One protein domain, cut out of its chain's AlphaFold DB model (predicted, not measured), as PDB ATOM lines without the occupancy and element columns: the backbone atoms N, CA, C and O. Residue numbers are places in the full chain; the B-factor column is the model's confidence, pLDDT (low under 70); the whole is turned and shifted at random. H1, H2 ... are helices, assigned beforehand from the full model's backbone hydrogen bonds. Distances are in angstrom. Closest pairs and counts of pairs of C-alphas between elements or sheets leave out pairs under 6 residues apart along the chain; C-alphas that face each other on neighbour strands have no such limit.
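Overview. This is residues 3 to 134 of the 134 residues of the protein "HigA family addiction module antidote protein" of Escherichia coli KTE108 (UniProt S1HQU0). Two lobes of helices sit end to end along the longest axis: a small one, in which H2 and H3 form a helical hairpin with H1 loosely beside it, and a larger one, in which H4 to H8 cross one another at mostly large angles. H4 meets the hairpin at the first residue of H2, and the long helix H8 starts against H7, passes one end of H4 and runs on beyond both. The printed part has 132 residues with eight named helices, H1 to H8 in chain order, and no named strand; the class is all helix. It is compact, with a radius of gyration of the C-alphas of 15.1 A, and spans 44 by 35 by 24 A.

Arrangement. H8, residues 116 to 132, touches H7, residues 102 to 112, with residues 116 to 120 alone; the closest C-alphas, of Glu 105 and Glu 116, are 5.1 A apart, at a steep tilt of 61 degrees, opposite ways. H8 only just touches H4, residues 60 to 72, with 3 pairs of C-alphas within 8 A, the closest being Val 60 and Leu 122 at 6.1 A. H4 is the hub, touching three helices. With residues 60 to 65 alone it touches H6, residues 87 to 94, where the C-alphas of Gly 61 and Ile 94 come to 3.5 A, at a steep tilt of 66 degrees. H6 touches H5, residues 76 to 83, about perpendicular at 84 degrees, with the C-alphas of Ala 80 and Arg 87 closest at 5.3 A. H5 only just touches H7, with 3 pairs of C-alphas within 8 A, the closest being Met 83 and Leu 107 at 7.1 A. H4 touches H2, residues 22 to 32, with residues 67 to 71 alone, the closest C-alphas being Pro 22 and Glu 67 at 6.0 A. H2 and H3, residues 38 to 49, are a hairpin at a shallow tilt of 11 degrees, with the C-alphas of Val 27 and Gly 41 closest at 5.9 A. H1, residues 3 to 10, is close to H2 but not clearly touching, with Val 7 and Lys 28 closest at 8.0 A between C-alphas. Every O i to N i+4 pair is within hydrogen-bond range in H1, H2, H3, H5, H6, H7 and H8, and 6 of 9 are in H4.

Along the chain. H8 measures 25.1 A from C-alpha 116 at (164.997, 167.899, 108.162) to C-alpha 132 at (187.526, 176.095, 115.660). H4 measures 16.7 A, H3 16.6 A, H7 15.3 A and H2 15.1 A; H1, H5 and H6 have 8 residues each. H1 begins at C-alpha 3, (153.621, 157.169, 128.142).

Size, cuts and confidence. The C-alphas of His 3 and Lys 134, the two farthest apart, are 45.8 A from each other. The printed part has no cut and ends at the chain's last residue. The link from H1 to H2, 11 residues, is long. Mean pLDDT of the printed part is 76.9; residues 3 to 20, 49 to 57 and 129 to 134 are under 70.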
ATOM      1  N   HIS A   3     152.220 157.157 127.692       47.66
ATOM      2  CA  HIS A   3     153.621 157.169 128.142       47.66
ATOM      3  C   HIS A   3     154.615 157.339 126.980       47.66
ATOM      4  O   HIS A   3     155.704 157.872 127.172       47.66
ATOM      5  N   TYR A   4     154.232 156.934 125.766       47.38
ATOM      6  CA  TYR A   4     155.090 157.004 124.582       47.38
ATOM      7  C   TYR A   4     155.175 158.426 124.000       47.38
ATOM      8  O   TYR A   4     156.231 158.840 123.530       47.38
ATOM      9  N   CYS A   5     154.078 159.195 124.076       47.50
ATOM     10  CA  CYS A   5     154.037 160.574 123.584       47.50
ATOM     11  C   CYS A   5     154.869 161.505 124.476       47.50
ATOM     12  O   CYS A   5     155.622 162.324 123.961       47.50
ATOM     13  N   THR A   6     154.811 161.323 125.801       53.16
ATOM     14  CA  THR A   6     155.567 162.148 126.757       53.16
ATOM     15  C   THR A   6     157.076 161.972 126.607       53.16
ATOM     16  O   THR A   6     157.796 162.965 126.608       53.16
ATOM     17  N   VAL A   7     157.565 160.734 126.446       55.22
ATOM     18  CA  VAL A   7     159.006 160.460 126.270       55.22
ATOM     19  C   VAL A   7     159.511 161.003 124.931       55.22
ATOM     20  O   VAL A   7     160.586 161.593 124.887       55.22
ATOM     21  N   ARG A   8     158.721 160.865 123.856       52.16
ATOM     22  CA  ARG A   8     159.057 161.399 122.528       52.16
ATOM     23  C   ARG A   8     159.189 162.926 122.537       52.16
ATOM     24  O   ARG A   8     160.208 163.439 122.095       52.16
ATOM     25  N   ASP A   9     158.201 163.638 123.080       50.50
ATOM     26  CA  ASP A   9     158.207 165.108 123.131       50.50
ATOM     27  C   ASP A   9     159.293 165.675 124.059       50.50
ATOM     28  O   ASP A   9     159.803 166.767 123.822       50.50
ATOM     29  N   THR A  10     159.679 164.939 125.106       53.31
ATOM     30  CA  THR A  10     160.711 165.402 126.047       53.31
ATOM     31  C   THR A  10     162.128 165.166 125.541       53.31
ATOM     32  O   THR A  10     162.976 166.030 125.739       53.31
ATOM     33  N   LEU A  11     162.408 164.061 124.837       53.25
ATOM     34  CA  LEU A  11     163.760 163.765 124.341       53.25
ATOM     35  C   LEU A  11     164.243 164.682 123.205       53.25
ATOM     36  O   LEU A  11     165.401 164.570 122.800       53.25
ATOM     37  N   ARG A  12     163.388 165.583 122.711       55.62
ATOM     38  CA  ARG A  12     163.729 166.574 121.691       55.62
ATOM     39  C   ARG A  12     164.807 167.517 122.240       55.62
ATOM     40  O   ARG A  12     164.551 168.366 123.094       55.62
ATOM     41  N   LEU A  13     166.041 167.355 121.776       52.06
ATOM     42  CA  LEU A  13     167.163 168.217 122.150       52.06
ATOM     43  C   LEU A  13     167.015 169.542 121.401       52.06
ATOM     44  O   LEU A  13     167.343 169.588 120.228       52.06
ATOM     45  N   GLU A  14     166.490 170.601 122.028       52.72
ATOM     46  CA  GLU A  14     166.473 171.969 121.458       52.72
ATOM     47  C   GLU A  14     166.106 172.015 119.952       52.72
ATOM     48  O   GLU A  14     166.836 172.527 119.098       52.72
ATOM     49  N   GLY A  15     164.974 171.395 119.597       57.69
ATOM     50  CA  GLY A  15     164.464 171.335 118.222       57.69
ATOM     51  C   GLY A  15     165.245 170.421 117.269       57.69
ATOM     52  O   GLY A  15     165.148 170.596 116.063       57.69
ATOM     53  N   MET A  16     166.096 169.533 117.770       63.94
ATOM     54  CA  MET A  16     166.662 168.405 117.035       63.94
ATOM     55  C   MET A  16     165.857 167.162 117.415       63.94
ATOM     56  O   MET A  16     165.720 166.847 118.602       63.94
ATOM     57  N   ASP A  17     165.314 166.479 116.412       66.94
ATOM     58  CA  ASP A  17     164.596 165.222 116.585       66.94
ATOM     59  C   ASP A  17     165.420 164.082 115.959       66.94
ATOM     60  O   ASP A  17     165.424 163.916 114.740       66.94
ATOM     61  N   PRO A  18     166.204 163.344 116.767       67.38
ATOM     62  CA  PRO A  18     166.939 162.174 116.298       67.38
ATOM     63  C   PRO A  18     166.049 160.921 116.231       67.38
ATOM     64  O   PRO A  18     166.578 159.807 116.219       67.38
ATOM     65  N   SER A  19     164.712 161.052 116.242       65.25
ATOM     66  CA  SER A  19     163.857 159.885 116.031       65.25
ATOM     67  C   SER A  19     164.093 159.308 114.641       65.25
ATOM     68  O   SER A  19     164.439 160.018 113.702       65.25
ATOM     69  N   GLY A  20     164.035 157.982 114.548       69.81
ATOM     70  CA  GLY A  20     164.426 157.255 113.341       69.81
ATOM     71  C   GLY A  20     165.880 156.775 113.334       69.81
ATOM     72  O   GLY A  20     166.184 155.854 112.579       69.81
ATOM     73  N   THR A  21     166.768 157.280 114.206       78.62
ATOM     74  CA  THR A  21     168.100 156.667 114.349       78.62
ATOM     75  C   THR A  21     168.021 155.390 115.205       78.62
ATOM     76  O   THR A  21     167.286 155.337 116.201       78.62
ATOM     77  N   PRO A  22     168.772 154.330 114.864       78.38
ATOM     78  CA  PRO A  22     168.808 153.070 115.602       78.38
ATOM     79  C   PRO A  22     169.297 153.254 117.041       78.38
ATOM     80  O   PRO A  22     168.787 152.576 117.936       78.38
ATOM     81  N   LEU A  23     170.248 154.165 117.297       79.88
ATOM     82  CA  LEU A  23     170.708 154.485 118.648       79.88
ATOM     83  C   LEU A  23     169.577 155.112 119.456       79.88
ATOM     84  O   LEU A  23     169.332 154.691 120.586       79.88
ATOM     85  N   TYR A  24     168.863 156.082 118.881       79.19
ATOM     86  CA  TYR A  24     167.741 156.728 119.548       79.19
ATOM     87  C   TYR A  24     166.651 155.716 119.899       79.19
ATOM     88  O   TYR A  24     166.227 155.658 121.054       79.19
ATOM     89  N   GLU A  25     166.243 154.873 118.949       81.06
ATOM     90  CA  GLU A  25     165.218 153.854 119.194       81.06
ATOM     91  C   GLU A  25     165.684 152.810 120.224       81.06
ATOM     92  O   GLU A  25     164.899 152.402 121.083       81.06
ATOM     93  N   SER A  26     166.973 152.452 120.231       83.25
ATOM     94  CA  SER A  26     167.555 151.556 121.241       83.25
ATOM     95  C   SER A  26     167.547 152.174 122.641       83.25
ATOM     96  O   SER A  26     167.106 151.545 123.605       83.25
ATOM     97  N   VAL A  27     168.000 153.422 122.780       83.44
ATOM     98  CA  VAL A  27     168.020 154.147 124.062       83.44
ATOM     99  C   VAL A  27     166.599 154.367 124.572       83.44
ATOM    100  O   VAL A  27     166.305 154.110 125.740       83.44
ATOM    101  N   LYS A  28     165.687 154.772 123.691       81.88
ATOM    102  CA  LYS A  28     164.261 154.930 123.984       81.88
ATOM    103  C   LYS A  28     163.636 153.626 124.468       81.88
ATOM    104  O   LYS A  28     162.931 153.649 125.474       81.88
ATOM    105  N   ALA A  29     163.930 152.492 123.831       82.69
ATOM    106  CA  ALA A  29     163.452 151.185 124.281       82.69
ATOM    107  C   ALA A  29     163.933 150.853 125.704       82.69
ATOM    108  O   ALA A  29     163.130 150.427 126.533       82.69
ATOM    109  N   ARG A  30     165.205 151.129 126.024       85.31
ATOM    110  CA  ARG A  30     165.780 150.910 127.367       85.31
ATOM    111  C   ARG A  30     165.164 151.825 128.427       85.31
ATOM    112  O   ARG A  30     164.887 151.371 129.536       85.31
ATOM    113  N   ILE A  31     164.893 153.087 128.086       84.31
ATOM    114  CA  ILE A  31     164.184 154.027 128.971       84.31
ATOM    115  C   ILE A  31     162.756 153.541 129.234       84.31
ATOM    116  O   ILE A  31     162.309 153.521 130.379       84.31
ATOM    117  N   ILE A  32     162.043 153.113 128.189       81.94
ATOM    118  CA  ILE A  32     160.674 152.587 128.302       81.94
ATOM    119  C   ILE A  32     160.647 151.294 129.124       81.94
ATOM    120  O   ILE A  32     159.727 151.093 129.914       81.94
ATOM    121  N   SER A  33     161.666 150.446 128.980       81.69
ATOM    122  CA  SER A  33     161.843 149.226 129.775       81.69
ATOM    123  C   SER A  33     162.259 149.506 131.229       81.69
ATOM    124  O   SER A  33     162.303 148.584 132.041       81.69
ATOM    125  N   GLY A  34     162.562 150.764 131.577       80.56
ATOM    126  CA  GLY A  34     162.999 151.170 132.915       80.56
ATOM    127  C   GLY A  34     164.435 150.765 133.260       80.56
ATOM    128  O   GLY A  34     164.842 150.897 134.411       80.56
ATOM    129  N   GLU A  35     165.208 150.283 132.283       83.25
ATOM    130  CA  GLU A  35     166.618 149.908 132.456       83.25
ATOM    131  C   GLU A  35     167.542 151.127 132.544       83.25
ATOM    132  O   GLU A  35     168.676 151.026 133.011       83.25
ATOM    133  N   LEU A  36     167.071 152.277 132.064       82.12
ATOM    134  CA  LEU A  36     167.856 153.492 131.929       82.12
ATOM    135  C   LEU A  36     166.997 154.714 132.268       82.12
ATOM    136  O   LEU A  36     165.822 154.772 131.902       82.12
ATOM    137  N   THR A  37     167.562 155.715 132.944       84.38
ATOM    138  CA  THR A  37     166.835 156.968 133.192       84.38
ATOM    139  C   THR A  37     166.889 157.892 131.978       84.38
ATOM    140  O   THR A  37     167.790 157.825 131.144       84.38
ATOM    141  N   TYR A  38     165.927 158.809 131.896       72.25
ATOM    142  CA  TYR A  38     165.872 159.825 130.846       72.25
ATOM    143  C   TYR A  38     167.144 160.690 130.778       72.25
ATOM    144  O   TYR A  38     167.655 160.958 129.693       72.25
ATOM    145  N   GLU A  39     167.685 161.098 131.930       76.88
ATOM    146  CA  GLU A  39     168.919 161.889 131.992       76.88
ATOM    147  C   GLU A  39     170.134 161.089 131.512       76.88
ATOM    148  O   GLU A  39     170.954 161.613 130.756       76.88
ATOM    149  N   GLN A  40     170.212 159.804 131.874       80.00
ATOM    150  CA  GLN A  40     171.257 158.901 131.391       80.00
ATOM    151  C   GLN A  40     171.163 158.693 129.877       80.00
ATOM    152  O   GLN A  40     172.173 158.798 129.189       80.00
ATOM    153  N   GLY A  41     169.962 158.470 129.340       80.94
ATOM    154  CA  GLY A  41     169.770 158.250 127.904       80.94
ATOM    155  C   GLY A  41     170.049 159.490 127.075       80.94
ATOM    156  O   GLY A  41     170.737 159.410 126.062       80.94
ATOM    157  N   ARG A  42     169.617 160.665 127.543       75.00
ATOM    158  CA  ARG A  42     169.988 161.937 126.911       75.00
ATOM    159  C   ARG A  42     171.487 162.171 126.916       75.00
ATOM    160  O   ARG A  42     172.016 162.624 125.909       75.00
ATOM    161  N   SER A  43     172.167 161.858 128.016       77.56
ATOM    162  CA  SER A  43     173.621 161.976 128.083       77.56
ATOM    163  C   SER A  43     174.324 160.959 127.186       77.56
ATOM    164  O   SER A  43     175.366 161.295 126.642       77.56
ATOM    165  N   GLU A  44     173.784 159.752 127.002       81.00
ATOM    166  CA  GLU A  44     174.348 158.716 126.120       81.00
ATOM    167  C   GLU A  44     174.236 159.126 124.647       81.00
ATOM    168  O   GLU A  44     175.228 159.111 123.914       81.00
ATOM    169  N   ILE A  45     173.054 159.596 124.250       79.31
ATOM    170  CA  ILE A  45     172.798 160.133 122.913       79.31
ATOM    171  C   ILE A  45     173.657 161.377 122.662       79.31
ATOM    172  O   ILE A  45     174.368 161.449 121.663       79.31
ATOM    173  N   LEU A  46     173.651 162.347 123.580       74.62
ATOM    174  CA  LEU A  46     174.459 163.557 123.440       74.62
ATOM    175  C   LEU A  46     175.947 163.214 123.388       74.62
ATOM    176  O   LEU A  46     176.648 163.703 122.509       74.62
ATOM    177  N   ALA A  47     176.438 162.352 124.281       75.44
ATOM    178  CA  ALA A  47     177.830 161.928 124.271       75.44
ATOM    179  C   ALA A  47     178.201 161.308 122.928       75.44
ATOM    180  O   ALA A  47     179.265 161.640 122.431       75.44
ATOM    181  N   TYR A  48     177.333 160.491 122.318       75.88
ATOM    182  CA  TYR A  48     177.534 159.935 120.980       75.88
ATOM    183  C   TYR A  48     177.706 161.019 119.907       75.88
ATOM    184  O   TYR A  48     178.725 161.027 119.221       75.88
ATOM    185  N   TYR A  49     176.774 161.968 119.805       68.25
ATOM    186  CA  TYR A  49     176.853 163.060 118.819       68.25
ATOM    187  C   TYR A  49     178.016 164.021 119.068       68.25
ATOM    188  O   TYR A  49     178.574 164.608 118.141       68.25
ATOM    189  N   THR A  50     178.394 164.168 120.333       64.31
ATOM    190  CA  THR A  50     179.482 165.041 120.773       64.31
ATOM    191  C   THR A  50     180.770 164.260 121.018       64.31
ATOM    192  O   THR A  50     181.664 164.823 121.650       64.31
ATOM    193  N   LYS A  51     180.874 162.987 120.575       60.78
ATOM    194  CA  LYS A  51     182.021 162.102 120.846       60.78
ATOM    195  C   LYS A  51     183.292 162.810 120.392       60.78
ATOM    196  O   LYS A  51     183.654 162.819 119.226       60.78
ATOM    197  N   ALA A  52     183.959 163.420 121.364       45.19
ATOM    198  CA  ALA A  52     185.205 164.153 121.206       45.19
ATOM    199  C   ALA A  52     186.417 163.209 121.205       45.19
ATOM    200  O   ALA A  52     187.559 163.659 121.113       45.19
ATOM    201  N   ASP A  53     186.175 161.902 121.321       46.00
ATOM    202  CA  ASP A  53     187.213 160.898 121.461       46.00
ATOM    203  C   ASP A  53     187.782 160.544 120.075       46.00
ATOM    204  O   ASP A  53     187.397 159.588 119.408       46.00
ATOM    205  N   THR A  54     188.724 161.391 119.657       46.19
ATOM    206  CA  THR A  54     189.878 161.076 118.796       46.19
ATOM    207  C   THR A  54     189.834 161.468 117.302       46.19
ATOM    208  O   THR A  54     190.897 161.468 116.684       46.19
ATOM    209  N   ALA A  55     188.735 161.961 116.707       52.59
ATOM    210  CA  ALA A  55     188.781 162.414 115.291       52.59
ATOM    211  C   ALA A  55     188.076 163.741 114.935       52.59
ATOM    212  O   ALA A  55     188.532 164.432 114.019       52.59
ATOM    213  N   GLY A  56     187.051 164.182 115.665       58.09
ATOM    214  CA  GLY A  56     186.265 165.385 115.345       58.09
ATOM    215  C   GLY A  56     184.789 165.193 115.699       58.09
ATOM    216  O   GLY A  56     184.442 164.114 116.164       58.09
ATOM    217  N   PRO A  57     183.924 166.211 115.528       64.88
ATOM    218  CA  PRO A  57     182.480 166.012 115.668       64.88
ATOM    219  C   PRO A  57     181.968 165.004 114.637       64.88
ATOM    220  O   PRO A  57     182.517 164.922 113.535       64.88
ATOM    221  N   VAL A  58     180.879 164.313 114.978       72.38
ATOM    222  CA  VAL A  58     180.184 163.412 114.055       72.38
ATOM    223  C   VAL A  58     179.765 164.199 112.818       72.38
ATOM    224  O   VAL A  58     179.030 165.185 112.900       72.38
ATOM    225  N   THR A  59     180.270 163.780 111.662       79.81
ATOM    226  CA  THR A  59     179.858 164.355 110.380       79.81
ATOM    227  C   THR A  59     178.542 163.741 109.919       79.81
ATOM    228  O   THR A  59     178.191 162.629 110.316       79.81
ATOM    229  N   VAL A  60     177.827 164.432 109.027       83.88
ATOM    230  CA  VAL A  60     176.636 163.877 108.357       83.88
ATOM    231  C   VAL A  60     176.926 162.495 107.759       83.88
ATOM    232  O   VAL A  60     176.105 161.589 107.854       83.88
ATOM    233  N   GLY A  61     178.119 162.326 107.191       85.56
ATOM    234  CA  GLY A  61     178.590 161.079 106.612       85.56
ATOM    235  C   GLY A  61     178.759 159.931 107.592       85.56
ATOM    236  O   GLY A  61     178.283 158.822 107.344       85.56
ATOM    237  N   GLU A  62     179.428 160.200 108.710       82.56
ATOM    238  CA  GLU A  62     179.567 159.219 109.785       82.56
ATOM    239  C   GLU A  62     178.209 158.877 110.390       82.56
ATOM    240  O   GLU A  62     177.928 157.702 110.592       82.56
ATOM    241  N   MET A  63     177.334 159.870 110.582       85.44
ATOM    242  CA  MET A  63     175.972 159.626 111.047       85.44
ATOM    243  C   MET A  63     175.218 158.707 110.080       85.44
ATOM    244  O   MET A  63     174.688 157.683 110.493       85.44
ATOM    245  N   LEU A  64     175.227 159.012 108.779       84.44
ATOM    246  CA  LEU A  64     174.610 158.166 107.753       84.44
ATOM    247  C   LEU A  64     175.142 156.734 107.789       84.44
ATOM    248  O   LEU A  64     174.378 155.772 107.723       84.44
ATOM    249  N   THR A  65     176.455 156.590 107.914       83.81
ATOM    250  CA  THR A  65     177.105 155.285 107.820       83.81
ATOM    251  C   THR A  65     176.873 154.437 109.063       83.81
ATOM    252  O   THR A  65     176.443 153.289 108.952       83.81
ATOM    253  N   GLU A  66     177.127 154.998 110.241       83.44
ATOM    254  CA  GLU A  66     177.020 154.276 111.508       83.44
ATOM    255  C   GLU A  66     175.567 153.962 111.863       83.44
ATOM    256  O   GLU A  66     175.274 152.866 112.340       83.44
ATOM    257  N   GLU A  67     174.660 154.901 111.594       82.50
ATOM    258  CA  GLU A  67     173.300 154.855 112.125       82.50
ATOM    259  C   GLU A  67     172.265 154.446 111.082       82.50
ATOM    260  O   GLU A  67     171.170 154.049 111.441       82.50
ATOM    261  N   PHE A  68     172.570 154.462 109.789       83.94
ATOM    262  CA  PHE A  68     171.589 154.031 108.787       83.94
ATOM    263  C   PHE A  68     172.136 152.898 107.938       83.94
ATOM    264  O   PHE A  68     171.545 151.820 107.897       83.94
ATOM    265  N   LEU A  69     173.310 153.072 107.337       85.44
ATOM    266  CA  LEU A  69     173.874 152.066 106.435       85.44
ATOM    267  C   LEU A  69     174.236 150.761 107.150       85.44
ATOM    268  O   LEU A  69     173.855 149.688 106.685       85.44
ATOM    269  N   LYS A  70     174.918 150.827 108.299       85.06
ATOM    270  CA  LYS A  70     175.262 149.635 109.094       85.06
ATOM    271  C   LYS A  70     174.045 148.824 109.555       85.06
ATOM    272  O   LYS A  70     174.025 147.625 109.282       85.06
ATOM    273  N   PRO A  71     173.040 149.402 110.239       82.12
ATOM    274  CA  PRO A  71     171.891 148.629 110.716       82.12
ATOM    275  C   PRO A  71     170.959 148.172 109.590       82.12
ATOM    276  O   PRO A  71     170.358 147.107 109.712       82.12
ATOM    277  N   LEU A  72     170.844 148.932 108.495       81.62
ATOM    278  CA  LEU A  72     170.051 148.535 107.324       81.62
ATOM    279  C   LEU A  72     170.816 147.595 106.386       81.62
ATOM    280  O   LEU A  72     170.244 147.109 105.413       81.62
ATOM    281  N   ASN A  73     172.094 147.331 106.677       85.12
ATOM    282  CA  ASN A  73     173.008 146.567 105.836       85.12
ATOM    283  C   ASN A  73     173.030 147.078 104.378       85.12
ATOM    284  O   ASN A  73     173.149 146.293 103.437       85.12
ATOM    285  N   MET A  74     172.897 148.399 104.229       85.25
ATOM    286  CA  MET A  74     172.777 149.120 102.966       85.25
ATOM    287  C   MET A  74     174.143 149.671 102.545       85.25
ATOM    288  O   MET A  74     174.905 150.194 103.359       85.25
ATOM    289  N   SER A  75     174.465 149.567 101.262       88.19
ATOM    290  CA  SER A  75     175.712 150.078 100.685       88.19
ATOM    291  C   SER A  75     175.589 151.542 100.249       88.19
ATOM    292  O   SER A  75     174.503 152.022  99.941       88.19
ATOM    293  N   HIS A  76     176.719 152.251 100.109       88.25
ATOM    294  CA  HIS A  76     176.738 153.621  99.552       88.25
ATOM    295  C   HIS A  76     176.066 153.729  98.174       88.25
ATOM    296  O   HIS A  76     175.565 154.788  97.815       88.25
ATOM    297  N   ASP A  77     176.105 152.647  97.394       88.38
ATOM    298  CA  ASP A  77     175.493 152.570  96.067       88.38
ATOM    299  C   ASP A  77     173.964 152.557  96.158       88.38
ATOM    300  O   ASP A  77     173.305 153.373  95.530       88.38
ATOM    301  N   GLU A  78     173.415 151.730  97.050       88.69
ATOM    302  CA  GLU A  78     171.976 151.655  97.312       88.69
ATOM    303  C   GLU A  78     171.437 152.973  97.880       88.69
ATOM    304  O   GLU A  78     170.354 153.416  97.505       88.69
ATOM    305  N   LEU A  79     172.213 153.652  98.737       87.88
ATOM    306  CA  LEU A  79     171.866 154.998  99.203       87.88
ATOM    307  C   LEU A  79     171.848 156.005  98.047       87.88
ATOM    308  O   LEU A  79     170.960 156.853  97.984       87.88
ATOM    309  N   ALA A  80     172.811 155.913  97.128       90.12
ATOM    310  CA  ALA A  80     172.869 156.781  95.959       90.12
ATOM    311  C   ALA A  80     171.660 156.555  95.041       90.12
ATOM    312  O   ALA A  80     171.035 157.524  94.615       90.12
ATOM    313  N   GLU A  81     171.280 155.297  94.810       89.31
ATOM    314  CA  GLU A  81     170.073 154.937  94.063       89.31
ATOM    315  C   GLU A  81     168.801 155.449  94.745       89.31
ATOM    316  O   GLU A  81     167.950 156.042  94.083       89.31
ATOM    317  N   ALA A  82     168.689 155.290  96.065       87.25
ATOM    318  CA  ALA A  82     167.524 155.734  96.822       87.25
ATOM    319  C   ALA A  82     167.374 157.265  96.846       87.25
ATOM    320  O   ALA A  82     166.261 157.781  96.743       87.25
ATOM    321  N   MET A  83     168.489 157.997  96.911       86.00
ATOM    322  CA  MET A  83     168.508 159.459  96.779       86.00
ATOM    323  C   MET A  83     168.407 159.938  95.320       86.00
ATOM    324  O   MET A  83     168.195 161.127  95.082       86.00
ATOM    325  N   GLY A  84     168.581 159.053  94.334       88.06
ATOM    326  CA  GLY A  84     168.641 159.413  92.914       88.06
ATOM    327  C   GLY A  84     169.886 160.224  92.527       88.06
ATOM    328  O   GLY A  84     169.850 160.990  91.563       88.06
ATOM    329  N   VAL A  85     170.986 160.085  93.273       88.38
ATOM    330  CA  VAL A  85     172.258 160.787  93.042       88.38
ATOM    331  C   VAL A  85     173.355 159.811  92.609       88.38
ATOM    332  O   VAL A  85     173.208 158.596  92.656       88.38
ATOM    333  N   SER A  86     174.496 160.328  92.151       90.06
ATOM    334  CA  SER A  86     175.631 159.474  91.775       90.06
ATOM    335  C   SER A  86     176.351 158.907  93.002       90.06
ATOM    336  O   SER A  86     176.483 159.585  94.015       90.06
ATOM    337  N   ARG A  87     176.951 157.717  92.888       89.81
ATOM    338  CA  ARG A  87     177.770 157.113  93.958       89.81
ATOM    339  C   ARG A  87     178.872 158.038  94.490       89.81
ATOM    340  O   ARG A  87     179.113 158.091  95.692       89.81
ATOM    341  N   GLN A  88     179.533 158.783  93.596       89.31
ATOM    342  CA  GLN A  88     180.526 159.794  93.986       89.31
ATOM    343  C   GLN A  88     179.916 160.883  94.868       89.31
ATOM    344  O   GLN A  88     180.540 161.283  95.839       89.31
ATOM    345  N   TYR A  89     178.680 161.290  94.574       89.94
ATOM    346  CA  TYR A  89     177.966 162.314  95.325       89.94
ATOM    347  C   TYR A  89     177.746 161.894  96.781       89.94
ATOM    348  O   TYR A  89     178.061 162.649  97.697       89.94
ATOM    349  N   VAL A  90     177.287 160.657  96.998       89.38
ATOM    350  CA  VAL A  90     177.179 160.072  98.343       89.38
ATOM    351  C   VAL A  90     178.551 159.974  99.004       89.38
ATOM    352  O   VAL A  90     178.691 160.328 100.169       89.38
ATOM    353  N   GLY A  91     179.587 159.567  98.267       87.69
ATOM    354  CA  GLY A  91     180.960 159.540  98.779       87.69
ATOM    355  C   GLY A  91     181.458 160.906  99.267       87.69
ATOM    356  O   GLY A  91     182.067 160.986 100.332       87.69
ATOM    357  N   ASP A  92     181.163 161.985  98.538       88.62
ATOM    358  CA  ASP A  92     181.536 163.352  98.920       88.62
ATOM    359  C   ASP A  92     180.780 163.838 100.167       88.62
ATOM    360  O   ASP A  92     181.372 164.510 101.021       88.62
ATOM    361  N   ILE A  93     179.498 163.476 100.301       87.88
ATOM    362  CA  ILE A  93     178.717 163.713 101.528       87.88
ATOM    363  C   ILE A  93     179.351 162.952 102.695       87.88
ATOM    364  O   ILE A  93     179.575 163.526 103.762       87.88
ATOM    365  N   ILE A  94     179.694 161.678 102.483       84.88
ATOM    366  CA  ILE A  94     180.233 160.816 103.538       84.88
ATOM    367  C   ILE A  94     181.596 161.307 104.025       84.88
ATOM    368  O   ILE A  94     181.852 161.362 105.225       84.88
ATOM    369  N   CYS A  95     182.447 161.754 103.107       82.25
ATOM    370  CA  CYS A  95     183.735 162.364 103.427       82.25
ATOM    371  C   CYS A  95     183.618 163.788 104.009       82.25
ATOM    372  O   CYS A  95     184.642 164.417 104.289       82.25
ATOM    373  N   GLY A  96     182.406 164.343 104.141       79.88
ATOM    374  CA  GLY A  96     182.181 165.713 104.609       79.88
ATOM    375  C   GLY A  96     182.793 166.785 103.697       79.88
ATOM    376  O   GLY A  96     183.077 167.897 104.166       79.88
ATOM    377  N   GLN A  97     183.035 166.434 102.426       82.94
ATOM    378  CA  GLN A  97     183.454 167.343 101.355       82.94
ATOM    379  C   GLN A  97     182.261 168.143 100.828       82.94
ATOM    380  O   GLN A  97     182.438 169.260 100.344       82.94
ATOM    381  N   ARG A  98     181.051 167.582 100.949       85.56
ATOM    382  CA  ARG A  98     179.808 168.210 100.518       85.56
ATOM    383  C   ARG A  98     178.792 168.301 101.651       85.56
ATOM    384  O   ARG A  98     178.618 167.366 102.424       85.56
ATOM    385  N   CYS A  99     178.131 169.448 101.699       85.19
ATOM    386  CA  CYS A  99     176.964 169.727 102.522       85.19
ATOM    387  C   CYS A  99     175.697 169.155 101.873       85.19
ATOM    388  O   CYS A  99     175.615 169.115 100.643       85.19
ATOM    389  N   LEU A 100     174.718 168.745 102.683       86.69
ATOM    390  CA  LEU A 100     173.393 168.386 102.176       86.69
ATOM    391  C   LEU A 100     172.615 169.658 101.835       86.69
ATOM    392  O   LEU A 100     172.668 170.652 102.563       86.69
ATOM    393  N   ASN A 101     171.872 169.616 100.739       88.06
ATOM    394  CA  ASN A 101     170.904 170.642 100.377       88.06
ATOM    395  C   ASN A 101     169.564 170.384 101.080       88.06
ATOM    396  O   ASN A 101     169.215 169.234 101.319       88.06
ATOM    397  N   ALA A 102     168.743 171.421 101.260       87.38
ATOM    398  CA  ALA A 102     167.414 171.299 101.882       87.38
ATOM    399  C   ALA A 102     166.530 170.190 101.269       87.38
ATOM    400  O   ALA A 102     165.839 169.464 101.977       87.38
ATOM    401  N   ASN A 103     166.589 170.006  99.944       88.12
ATOM    402  CA  ASN A 103     165.855 168.926  99.275       88.12
ATOM    403  C   ASN A 103     166.362 167.531  99.676       88.12
ATOM    404  O   ASN A 103     165.571 166.601  99.761       88.12
ATOM    405  N   GLU A 104     167.667 167.377  99.897       89.00
ATOM    406  CA  GLU A 104     168.293 166.110 100.292       89.00
ATOM    407  C   GLU A 104     168.034 165.816 101.764       89.00
ATOM    408  O   GLU A 104     167.747 164.677 102.108       89.00
ATOM    409  N   GLU A 105     168.066 166.845 102.614       88.88
ATOM    410  CA  GLU A 105     167.681 166.750 104.025       88.88
ATOM    411  C   GLU A 105     166.237 166.259 104.159       88.88
ATOM    412  O   GLU A 105     165.984 165.321 104.911       88.88
ATOM    413  N   LEU A 106     165.311 166.815 103.370       87.69
ATOM    414  CA  LEU A 106     163.915 166.374 103.338       87.69
ATOM    415  C   LEU A 106     163.767 164.932 102.819       87.69
ATOM    416  O   LEU A 106     162.941 164.165 103.314       87.69
ATOM    417  N   LEU A 107     164.565 164.551 101.821       88.50
ATOM    418  CA  LEU A 107     164.531 163.209 101.235       88.50
ATOM    419  C   LEU A 107     165.041 162.165 102.239       88.50
ATOM    420  O   LEU A 107     164.393 161.141 102.446       88.50
ATOM    421  N   LEU A 108     166.144 162.465 102.930       86.50
ATOM    422  CA  LEU A 108     166.698 161.641 104.005       86.50
ATOM    423  C   LEU A 108     165.747 161.557 105.202       86.50
ATOM    424  O   LEU A 108     165.522 160.466 105.722       86.50
ATOM    425  N   ALA A 109     165.143 162.682 105.590       86.56
ATOM    426  CA  ALA A 109     164.100 162.750 106.608       86.56
ATOM    427  C   ALA A 109     162.937 161.801 106.292       86.56
ATOM    428  O   ALA A 109     162.571 160.962 107.113       86.56
ATOM    429  N   GLY A 110     162.416 161.849 105.065       84.06
ATOM    430  CA  GLY A 110     161.349 160.949 104.623       84.06
ATOM    431  C   GLY A 110     161.772 159.479 104.531       84.06
ATOM    432  O   GLY A 110     160.989 158.599 104.881       84.06
ATOM    433  N   MET A 111     162.997 159.201 104.076       83.88
ATOM    434  CA  MET A 111     163.511 157.834 103.933       83.88
ATOM    435  C   MET A 111     163.743 157.143 105.275       83.88
ATOM    436  O   MET A 111     163.411 155.970 105.434       83.88
ATOM    437  N   PHE A 112     164.341 157.861 106.220       82.75
ATOM    438  CA  PHE A 112     164.771 157.306 107.498       82.75
ATOM    439  C   PHE A 112     163.807 157.604 108.650       82.75
ATOM    440  O   PHE A 112     163.973 157.070 109.744       82.75
ATOM    441  N   GLY A 113     162.783 158.422 108.403       82.31
ATOM    442  CA  GLY A 113     161.837 158.856 109.425       82.31
ATOM    443  C   GLY A 113     162.452 159.822 110.436       82.31
ATOM    444  O   GLY A 113     162.037 159.802 111.590       82.31
ATOM    445  N   THR A 114     163.437 160.620 110.014       83.06
ATOM    446  CA  THR A 114     164.052 161.688 110.820       83.06
ATOM    447  C   THR A 114     163.461 163.053 110.451       83.06
ATOM    448  O   THR A 114     162.725 163.166 109.475       83.06
ATOM    449  N   ASP A 115     163.822 164.118 111.170       83.94
ATOM    450  CA  ASP A 115     163.474 165.499 110.795       83.94
ATOM    451  C   ASP A 115     164.496 166.113 109.810       83.94
ATOM    452  O   ASP A 115     165.662 165.718 109.767       83.94
ATOM    453  N   GLU A 116     164.090 167.122 109.032       84.06
ATOM    454  CA  GLU A 116     164.997 167.899 108.162       84.06
ATOM    455  C   GLU A 116     165.983 168.756 108.980       84.06
ATOM    456  O   GLU A 116     167.185 168.786 108.703       84.06
ATOM    457  N   ASP A 117     165.495 169.365 110.068       83.12
ATOM    458  CA  ASP A 117     166.286 170.160 111.015       83.12
ATOM    459  C   ASP A 117     167.427 169.353 111.642       83.12
ATOM    460  O   ASP A 117     168.465 169.908 112.010       83.12
ATOM    461  N   PHE A 118     167.245 168.037 111.778       83.25
ATOM    462  CA  PHE A 118     168.270 167.145 112.304       83.25
ATOM    463  C   PHE A 118     169.528 167.177 111.424       83.25
ATOM    464  O   PHE A 118     170.636 167.387 111.929       83.25
ATOM    465  N   TRP A 119     169.351 167.057 110.107       85.75
ATOM    466  CA  TRP A 119     170.446 167.079 109.139       85.75
ATOM    467  C   TRP A 119     171.110 168.458 109.061       85.75
ATOM    468  O   TRP A 119     172.338 168.548 109.128       85.75
ATOM    469  N   SER A 120     170.327 169.537 109.042       84.75
ATOM    470  CA  SER A 120     170.862 170.906 108.988       84.75
ATOM    471  C   SER A 120     171.675 171.275 110.236       84.75
ATOM    472  O   SER A 120     172.761 171.870 110.162       84.75
ATOM    473  N   LYS A 121     171.219 170.844 111.418       82.19
ATOM    474  CA  LYS A 121     171.945 171.062 112.676       82.19
ATOM    475  C   LYS A 121     173.229 170.245 112.764       82.19
ATOM    476  O   LYS A 121     174.219 170.762 113.279       82.19
ATOM    477  N   LEU A 122     173.254 169.021 112.234       80.94
ATOM    478  CA  LEU A 122     174.493 168.241 112.102       80.94
ATOM    479  C   LEU A 122     175.532 168.979 111.252       80.94
ATOM    480  O   LEU A 122     176.695 169.074 111.647       80.94
ATOM    481  N   GLN A 123     175.113 169.563 110.127       82.12
ATOM    482  CA  GLN A 123     176.002 170.378 109.295       82.12
ATOM    483  C   GLN A 123     176.528 171.603 110.048       82.12
ATOM    484  O   GLN A 123     177.724 171.886 110.010       82.12
ATOM    485  N   THR A 124     175.654 172.290 110.787       83.12
ATOM    486  CA  THR A 124     176.020 173.455 111.610       83.12
ATOM    487  C   THR A 124     177.034 173.087 112.697       83.12
ATOM    488  O   THR A 124     178.013 173.804 112.907       83.12
ATOM    489  N   LEU A 125     176.842 171.948 113.369       76.88
ATOM    490  CA  LEU A 125     177.781 171.421 114.365       76.88
ATOM    491  C   LEU A 125     179.147 171.116 113.742       76.88
ATOM    492  O   LEU A 125     180.184 171.444 114.324       76.88
ATOM    493  N   GLN A 126     179.156 170.517 112.550       75.50
ATOM    494  CA  GLN A 126     180.381 170.234 111.809       75.50
ATOM    495  C   GLN A 126     181.104 171.523 111.389       75.50
ATOM    496  O   GLN A 126     182.324 171.611 111.548       75.50
ATOM    497  N   ASP A 127     180.376 172.514 110.872       76.81
ATOM    498  CA  ASP A 127     180.916 173.807 110.439       76.81
ATOM    499  C   ASP A 127     181.529 174.590 111.610       76.81
ATOM    500  O   ASP A 127     182.704 174.965 111.563       76.81
ATOM    501  N   TYR A 128     180.797 174.697 112.724       72.19
ATOM    502  CA  TYR A 128     181.264 175.361 113.945       72.19
ATOM    503  C   TYR A 128     182.604 174.798 114.444       72.19
ATOM    504  O   TYR A 128     183.482 175.529 114.902       72.19
ATOM    505  N   GLN A 129     182.794 173.485 114.345       68.00
ATOM    506  CA  GLN A 129     184.025 172.828 114.781       68.00
ATOM    507  C   GLN A 129     185.143 172.880 113.732       68.00
ATOM    508  O   GLN A 129     186.317 172.916 114.110       68.00
ATOM    509  N   LYS A 130     184.809 172.890 112.430       68.12
ATOM    510  CA  LYS A 130     185.779 173.160 111.353       68.12
ATOM    511  C   LYS A 130     186.400 174.546 111.540       68.12
ATOM    512  O   LYS A 130     187.621 174.656 111.460       68.12
ATOM    513  N   GLU A 131     185.595 175.555 111.873       64.00
ATOM    514  CA  GLU A 131     186.072 176.914 112.168       64.00
ATOM    515  C   GLU A 131     186.997 176.940 113.396       64.00
ATOM    516  O   GLU A 131     188.054 177.559 113.371       64.00
ATOM    517  N   ARG A 132     186.676 176.184 114.456       60.31
ATOM    518  CA  ARG A 132     187.526 176.095 115.660       60.31
ATOM    519  C   ARG A 132     188.886 175.420 115.450       60.31
ATOM    520  O   ARG A 132     189.743 175.539 116.325       60.31
ATOM    521  N   ARG A 133     189.070 174.660 114.367       55.53
ATOM    522  CA  ARG A 133     190.342 173.989 114.032       55.53
ATOM    523  C   ARG A 133     191.205 174.769 113.034       55.53
ATOM    524  O   ARG A 133     192.237 174.240 112.618       55.53
ATOM    525  N   LYS A 134     190.801 175.984 112.665       47.19
ATOM    526  CA  LYS A 134     191.532 176.883 111.769       47.19
ATOM    527  C   LYS A 134     192.373 177.892 112.549       47.19
ATOM    528  O   LYS A 134     193.458 178.236 112.030       47.19
TER     529      LYS A 134